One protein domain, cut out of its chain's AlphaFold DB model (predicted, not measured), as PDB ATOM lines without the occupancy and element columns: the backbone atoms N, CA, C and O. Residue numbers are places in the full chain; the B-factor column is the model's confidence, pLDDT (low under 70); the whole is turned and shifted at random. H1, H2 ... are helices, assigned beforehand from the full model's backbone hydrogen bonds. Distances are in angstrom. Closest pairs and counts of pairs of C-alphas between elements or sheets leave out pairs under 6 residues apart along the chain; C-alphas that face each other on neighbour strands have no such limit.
ATOM      1  N   LEU A   2      38.503   0.785 -34.177       39.66
ATOM      2  CA  LEU A   2      38.166   2.210 -34.362       39.66
ATOM      3  C   LEU A   2      38.474   2.727 -35.781       39.66
ATOM      4  O   LEU A   2      37.766   3.598 -36.267       39.66
ATOM      5  N   CYS A   3      39.429   2.111 -36.489       51.50
ATOM      6  CA  CYS A   3      39.581   2.239 -37.941       51.50
ATOM      7  C   CYS A   3      39.074   0.941 -38.600       51.50
ATOM      8  O   CYS A   3      39.507  -0.155 -38.227       51.50
ATOM      9  N   LYS A   4      38.121   1.059 -39.532       58.41
ATOM     10  CA  LYS A   4      37.299  -0.034 -40.092       58.41
ATOM     11  C   LYS A   4      38.103  -1.219 -40.643       58.41
ATOM     12  O   LYS A   4      37.762  -2.355 -40.320       58.41
ATOM     13  N   GLU A   5      39.133  -0.945 -41.437       63.22
ATOM     14  CA  GLU A   5      39.968  -1.944 -42.125       63.22
ATOM     15  C   GLU A   5      41.114  -2.430 -41.215       63.22
ATOM     16  O   GLU A   5      41.326  -3.631 -41.031       63.22
ATOM     17  N   GLN A   6      41.782  -1.494 -40.529       62.03
ATOM     18  CA  GLN A   6      42.949  -1.780 -39.686       62.03
ATOM     19  C   GLN A   6      42.612  -2.628 -38.446       62.03
ATOM     20  O   GLN A   6      43.447  -3.351 -37.912       62.03
ATOM     21  N   GLY A   7      41.363  -2.577 -37.971       66.94
ATOM     22  CA  GLY A   7      40.923  -3.407 -36.850       66.94
ATOM     23  C   GLY A   7      40.960  -4.910 -37.143       66.94
ATOM     24  O   GLY A   7      41.272  -5.685 -36.243       66.94
ATOM     25  N   ILE A   8      40.660  -5.318 -38.379       69.25
ATOM     26  CA  ILE A   8      40.644  -6.730 -38.790       69.25
ATOM     27  C   ILE A   8      42.063  -7.198 -39.143       69.25
ATOM     28  O   ILE A   8      42.447  -8.316 -38.796       69.25
ATOM     29  N   THR A   9      42.868  -6.340 -39.775       72.38
ATOM     30  CA  THR A   9      44.265  -6.655 -40.123       72.38
ATOM     31  C   THR A   9      45.112  -6.870 -38.868       72.38
ATOM     32  O   THR A   9      45.846  -7.855 -38.792       72.38
ATOM     33  N   VAL A  10      44.936  -6.035 -37.836       73.31
ATOM     34  CA  VAL A  10      45.603  -6.188 -36.532       73.31
ATOM     35  C   VAL A  10      45.225  -7.507 -35.859       73.31
ATOM     36  O   VAL A  10      46.110  -8.183 -35.344       73.31
ATOM     37  N   THR A  11      43.960  -7.943 -35.914       73.88
ATOM     38  CA  THR A  11      43.573  -9.281 -35.427       73.88
ATOM     39  C   THR A  11      44.365 -10.381 -36.139       73.88
ATOM     40  O   THR A  11      44.888 -11.282 -35.482       73.88
ATOM     41  N   GLY A  12      44.502 -10.297 -37.466       71.94
ATOM     42  CA  GLY A  12      45.316 -11.231 -38.248       71.94
ATOM     43  C   GLY A  12      46.786 -11.238 -37.814       71.94
ATOM     44  O   GLY A  12      47.356 -12.305 -37.584       71.94
ATOM     45  N   VAL A  13      47.379 -10.058 -37.613       74.88
ATOM     46  CA  VAL A  13      48.752  -9.914 -37.099       74.88
ATOM     47  C   VAL A  13      48.891 -10.504 -35.698       74.88
ATOM     48  O   VAL A  13      49.860 -11.211 -35.439       74.88
ATOM     49  N   CYS A  14      47.921 -10.290 -34.806       71.19
ATOM     50  CA  CYS A  14      47.918 -10.865 -33.461       71.19
ATOM     51  C   CYS A  14      47.893 -12.399 -33.493       71.19
ATOM     52  O   CYS A  14      48.629 -13.039 -32.742       71.19
ATOM     53  N   VAL A  15      47.103 -13.001 -34.389       70.44
ATOM     54  CA  VAL A  15      47.078 -14.462 -34.573       70.44
ATOM     55  C   VAL A  15      48.430 -14.966 -35.079       70.44
ATOM     56  O   VAL A  15      48.974 -15.918 -34.523       70.44
ATOM     57  N   VAL A  16      49.010 -14.313 -36.087       71.25
ATOM     58  CA  VAL A  16      50.346 -14.645 -36.610       71.25
ATOM     59  C   VAL A  16      51.402 -14.508 -35.503       71.25
ATOM     60  O   VAL A  16      52.185 -15.427 -35.276       71.25
ATOM     61  N   TYR A  17      51.391 -13.420 -34.738       72.75
ATOM     62  CA  TYR A  17      52.308 -13.198 -33.620       72.75
ATOM     63  C   TYR A  17      52.210 -14.297 -32.547       72.75
ATOM     64  O   TYR A  17      53.237 -14.825 -32.113       72.75
ATOM     65  N   GLU A  18      50.997 -14.691 -32.153       68.19
ATOM     66  CA  GLU A  18      50.773 -15.797 -31.214       68.19
ATOM     67  C   GLU A  18      51.279 -17.135 -31.776       68.19
ATOM     68  O   GLU A  18      51.870 -17.934 -31.049       68.19
ATOM     69  N   LEU A  19      51.123 -17.380 -33.079       66.69
ATOM     70  CA  LEU A  19      51.621 -18.598 -33.721       66.69
ATOM     71  C   LEU A  19      53.151 -18.634 -33.849       66.69
ATOM     72  O   LEU A  19      53.728 -19.708 -33.718       66.69
ATOM     73  N   PHE A  20      53.820 -17.500 -34.074       65.88
ATOM     74  CA  PHE A  20      55.265 -17.472 -34.344       65.88
ATOM     75  C   PHE A  20      56.106 -17.044 -33.152       65.88
ATOM     76  O   PHE A  20      57.037 -17.745 -32.757       65.88
ATOM     77  N   VAL A  21      55.807 -15.887 -32.572       61.38
ATOM     78  CA  VAL A  21      56.658 -15.268 -31.554       61.38
ATOM     79  C   VAL A  21      56.360 -15.858 -30.186       61.38
ATOM     80  O   VAL A  21      57.291 -16.245 -29.476       61.38
ATOM     81  N   ALA A  22      55.082 -16.005 -29.832       58.84
ATOM     82  CA  ALA A  22      54.718 -16.611 -28.556       58.84
ATOM     83  C   ALA A  22      55.128 -18.092 -28.509       58.84
ATOM     84  O   ALA A  22      55.703 -18.527 -27.511       58.84
ATOM     85  N   GLN A  23      54.959 -18.851 -29.602       54.72
ATOM     86  CA  GLN A  23      55.394 -20.255 -29.661       54.72
ATOM     87  C   GLN A  23      56.923 -20.417 -29.646       54.72
ATOM     88  O   GLN A  23      57.430 -21.270 -28.917       54.72
ATOM     89  N   LYS A  24      57.679 -19.584 -30.379       51.97
ATOM     90  CA  LYS A  24      59.154 -19.640 -30.394       51.97
ATOM     91  C   LYS A  24      59.767 -19.216 -29.057       51.97
ATOM     92  O   LYS A  24      60.681 -19.883 -28.575       51.97
ATOM     93  N   ARG A  25      59.237 -18.170 -28.406       48.53
ATOM     94  CA  ARG A  25      59.688 -17.766 -27.059       48.53
ATOM     95  C   ARG A  25      59.334 -18.808 -25.997       48.53
ATOM     96  O   ARG A  25      60.164 -19.059 -25.133       48.53
ATOM     97  N   ARG A  26      58.188 -19.494 -26.116       51.16
ATOM     98  CA  ARG A  26      57.817 -20.639 -25.257       51.16
ATOM     99  C   ARG A  26      58.728 -21.858 -25.459       51.16
ATOM    100  O   ARG A  26      58.901 -22.638 -24.532       51.16
ATOM    101  N   SER A  27      59.291 -22.028 -26.658       44.81
ATOM    102  CA  SER A  27      60.190 -23.143 -26.988       44.81
ATOM    103  C   SER A  27      61.644 -22.931 -26.546       44.81
ATOM    104  O   SER A  27      62.352 -23.922 -26.388       44.81
ATOM    105  N   SER A  28      62.098 -21.683 -26.370       44.53
ATOM    106  CA  SER A  28      63.498 -21.359 -26.025       44.53
ATOM    107  C   SER A  28      63.696 -20.717 -24.651       44.53
ATOM    108  O   SER A  28      64.801 -20.781 -24.124       44.53
ATOM    109  N   GLU A  52      46.783 -24.226 -24.641       63.59
ATOM    110  CA  GLU A  52      46.644 -22.790 -24.356       63.59
ATOM    111  C   GLU A  52      46.623 -21.844 -25.580       63.59
ATOM    112  O   GLU A  52      45.821 -20.917 -25.618       63.59
ATOM    113  N   ALA A  53      47.427 -22.111 -26.614       62.44
ATOM    114  CA  ALA A  53      47.400 -21.389 -27.889       62.44
ATOM    115  C   ALA A  53      46.044 -21.458 -28.623       62.44
ATOM    116  O   ALA A  53      45.573 -20.448 -29.127       62.44
ATOM    117  N   ALA A  54      45.386 -22.620 -28.662       68.50
ATOM    118  CA  ALA A  54      44.041 -22.773 -29.217       68.50
ATOM    119  C   ALA A  54      43.012 -21.964 -28.417       68.50
ATOM    120  O   ALA A  54      42.145 -21.339 -29.015       68.50
ATOM    121  N   ARG A  55      43.152 -21.902 -27.082       71.12
ATOM    122  CA  ARG A  55      42.325 -21.031 -26.234       71.12
ATOM    123  C   ARG A  55      42.550 -19.554 -26.547       71.12
ATOM    124  O   ARG A  55      41.575 -18.847 -26.732       71.12
ATOM    125  N   ARG A  56      43.800 -19.099 -26.683       71.44
ATOM    126  CA  ARG A  56      44.119 -17.701 -27.037       71.44
ATOM    127  C   ARG A  56      43.607 -17.321 -28.424       71.44
ATOM    128  O   ARG A  56      42.976 -16.280 -28.570       71.44
ATOM    129  N   VAL A  57      43.812 -18.185 -29.420       74.31
ATOM    130  CA  VAL A  57      43.256 -18.003 -30.770       74.31
ATOM    131  C   VAL A  57      41.729 -17.960 -30.710       74.31
ATOM    132  O   VAL A  57      41.134 -17.051 -31.280       74.31
ATOM    133  N   ALA A  58      41.092 -18.867 -29.965       79.06
ATOM    134  CA  ALA A  58      39.645 -18.850 -29.772       79.06
ATOM    135  C   ALA A  58      39.172 -17.555 -29.094       79.06
ATOM    136  O   ALA A  58      38.214 -16.958 -29.565       79.06
ATOM    137  N   THR A  59      39.864 -17.063 -28.060       81.06
ATOM    138  CA  THR A  59      39.552 -15.779 -27.412       81.06
ATOM    139  C   THR A  59      39.636 -14.619 -28.401       81.06
ATOM    140  O   THR A  59      38.711 -13.814 -28.460       81.06
ATOM    141  N   VAL A  60      40.696 -14.547 -29.211       81.06
ATOM    142  CA  VAL A  60      40.865 -13.500 -30.232       81.06
ATOM    143  C   VAL A  60      39.765 -13.585 -31.296       81.06
ATOM    144  O   VAL A  60      39.177 -12.561 -31.652       81.06
ATOM    145  N   CYS A  61      39.427 -14.789 -31.763       81.12
ATOM    146  CA  CYS A  61      38.333 -15.008 -32.709       81.12
ATOM    147  C   CYS A  61      36.979 -14.593 -32.119       81.12
ATOM    148  O   CYS A  61      36.259 -13.813 -32.739       81.12
ATOM    149  N   CYS A  62      36.650 -15.053 -30.908       82.94
ATOM    150  CA  CYS A  62      35.402 -14.721 -30.222       82.94
ATOM    151  C   CYS A  62      35.283 -13.219 -29.952       82.94
ATOM    152  O   CYS A  62      34.239 -12.636 -30.227       82.94
ATOM    153  N   ALA A  63      36.352 -12.572 -29.480       82.88
ATOM    154  CA  ALA A  63      36.372 -11.126 -29.271       82.88
ATOM    155  C   ALA A  63      36.163 -10.364 -30.590       82.88
ATOM    156  O   ALA A  63      35.395  -9.408 -30.636       82.88
ATOM    157  N   THR A  64      36.786 -10.811 -31.684       83.06
ATOM    158  CA  THR A  64      36.609 -10.201 -33.011       83.06
ATOM    159  C   THR A  64      35.170 -10.358 -33.507       83.06
ATOM    160  O   THR A  64      34.581  -9.384 -33.974       83.06
ATOM    161  N   LEU A  65      34.578 -11.548 -33.365       85.38
ATOM    162  CA  LEU A  65      33.182 -11.806 -33.729       85.38
ATOM    163  C   LEU A  65      32.210 -10.976 -32.886       85.38
ATOM    164  O   LEU A  65      31.290 -10.382 -33.440       85.38
ATOM    165  N   ALA A  66      32.436 -10.878 -31.574       85.00
ATOM    166  CA  ALA A  66      31.622 -10.062 -30.678       85.00
ATOM    167  C   ALA A  66      31.689  -8.574 -31.052       85.00
ATOM    168  O   ALA A  66      30.657  -7.915 -31.143       85.00
ATOM    169  N   LEU A  67      32.885  -8.054 -31.345       81.94
ATOM    170  CA  LEU A  67      33.058  -6.674 -31.806       81.94
ATOM    171  C   LEU A  67      32.404  -6.434 -33.173       81.94
ATOM    172  O   LEU A  67      31.829  -5.369 -33.392       81.94
ATOM    173  N   LEU A  68      32.460  -7.408 -34.085       81.56
ATOM    174  CA  LEU A  68      31.786  -7.319 -35.379       81.56
ATOM    175  C   LEU A  68      30.261  -7.337 -35.216       81.56
ATOM    176  O   LEU A  68      29.579  -6.525 -35.834       81.56
ATOM    177  N   ALA A  69      29.730  -8.207 -34.356       83.44
ATOM    178  CA  ALA A  69      28.305  -8.280 -34.051       83.44
ATOM    179  C   ALA A  69      27.804  -6.992 -33.385       83.44
ATOM    180  O   ALA A  69      26.807  -6.429 -33.825       83.44
ATOM    181  N   ALA A  70      28.536  -6.471 -32.395       83.38
ATOM    182  CA  ALA A  70      28.235  -5.188 -31.762       83.38
ATOM    183  C   ALA A  70      28.238  -4.047 -32.787       83.38
ATOM    184  O   ALA A  70      27.337  -3.213 -32.797       83.38
ATOM    185  N   ARG A  71      29.206  -4.046 -33.709       82.00
ATOM    186  CA  ARG A  71      29.263  -3.072 -34.800       82.00
ATOM    187  C   ARG A  71      28.049  -3.170 -35.724       82.00
ATOM    188  O   ARG A  71      27.459  -2.143 -36.034       82.00
ATOM    189  N   LEU A  72      27.672  -4.373 -36.156       79.19
ATOM    190  CA  LEU A  72      26.492  -4.585 -37.004       79.19
ATOM    191  C   LEU A  72      25.203  -4.169 -36.290       79.19
ATOM    192  O   LEU A  72      24.324  -3.578 -36.911       79.19
ATOM    193  N   HIS A  73      25.119  -4.429 -34.985       81.69
ATOM    194  CA  HIS A  73      23.990  -4.028 -34.159       81.69
ATOM    195  C   HIS A  73      23.874  -2.501 -34.057       81.69
ATOM    196  O   HIS A  73      22.804  -1.953 -34.306       81.69
ATOM    197  N   VAL A  74      24.985  -1.800 -33.797       83.62
ATOM    198  CA  VAL A  74      25.031  -0.326 -33.766       83.62
ATOM    199  C   VAL A  74      24.715   0.283 -35.138       83.62
ATOM    200  O   VAL A  74      24.071   1.325 -35.205       83.62
ATOM    201  N   MET A  75      25.101  -0.370 -36.239       76.06
ATOM    202  CA  MET A  75      24.768   0.055 -37.610       76.06
ATOM    203  C   MET A  75      23.303  -0.228 -38.007       76.06
ATOM    204  O   MET A  75      22.957  -0.117 -39.180       76.06
ATOM    205  N   GLY A  76      22.436  -0.604 -37.060       78.94
ATOM    206  CA  GLY A  76      21.010  -0.838 -37.307       78.94
ATOM    207  C   GLY A  76      20.708  -2.144 -38.044       78.94
ATOM    208  O   GLY A  76      19.630  -2.281 -38.609       78.94
ATOM    209  N   ALA A  77      21.656  -3.092 -38.071       75.06
ATOM    210  CA  ALA A  77      21.564  -4.384 -38.762       75.06
ATOM    211  C   ALA A  77      21.192  -4.308 -40.261       75.06
ATOM    212  O   ALA A  77      20.873  -5.324 -40.877       75.06
ATOM    213  N   GLN A  78      21.279  -3.125 -40.870       72.75
ATOM    214  CA  GLN A  78      21.113  -2.938 -42.303       72.75
ATOM    215  C   GLN A  78      22.486  -2.996 -42.967       72.75
ATOM    216  O   GLN A  78      23.417  -2.291 -42.575       72.75
ATOM    217  N   LEU A  79      22.631  -3.864 -43.970       69.06
ATOM    218  CA  LEU A  79      23.865  -3.909 -44.746       69.06
ATOM    219  C   LEU A  79      24.002  -2.593 -45.527       69.06
ATOM    220  O   LEU A  79      23.082  -2.240 -46.267       69.06
ATOM    221  N   PRO A  80      25.133  -1.876 -45.405       69.56
ATOM    222  CA  PRO A  80      25.362  -0.689 -46.210       69.56
ATOM    223  C   PRO A  80      25.367  -1.074 -47.691       69.56
ATOM    224  O   PRO A  80      26.092  -1.978 -48.114       69.56
ATOM    225  N   VAL A  81      24.548  -0.381 -48.479       77.00
ATOM    226  CA  VAL A  81      24.539  -0.525 -49.934       77.00
ATOM    227  C   VAL A  81      25.712   0.276 -50.474       77.00
ATOM    228  O   VAL A  81      25.702   1.503 -50.449       77.00
TER     229      VAL A  81
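What this domain is: This is residues 2 to 28 and 52 to 81 of the 244 residues of the protein "DUF1736 domain-containing protein" of Heliothis virescens (UniProt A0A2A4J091). Two long helices, H1 and H2, lie side by side and run opposite ways, staggered along a common long axis, with a short tail after H2 at one end. The printed part has 57 residues with two named helices, H1 then H2, and no named strand, and its class is all helix. The whole is loose, with a radius of gyration of the C-alphas of 14.5 A, and a rod of 49 by 20 by 15 A.

Where its parts are: Find C-alpha 6 at (42.949, -1.780, -39.686); from there H1, residues 6 to 28, runs 31.5 A to C-alpha 28. H1 has a kink of 28 degrees near residue 16. H2, residues 52 to 74, runs 32.6 A from C-alpha 52 at (46.644, -22.790, -24.356) to C-alpha 74 at (25.031, -0.326, -33.766).

How they stand to each other: Look at Val 15 and Val 57, where H1 and H2 touch: their C-alphas, the closest of the two helices, are 6.5 A apart. The helices run opposite ways at a shallow tilt of 10 degrees. In H2 every O i to N i+4 pair is within hydrogen-bond range; in H1, 16 of 19 are.

The domain as a whole: The C-alphas of Ser 28 and Val 81, the two farthest apart, are 50.2 A apart. Residues 29 to 51 are not printed, and C-alphas 28 and 52 stand 17.0 A apart across this cut. Residues 70 to 76, of which 70 to 74 belong to H2, stand free. Mean pLDDT of the printed part is 70.3; residues 2 to 8, 18 to 28, 52 to 54 and 79 to 80 are under 70.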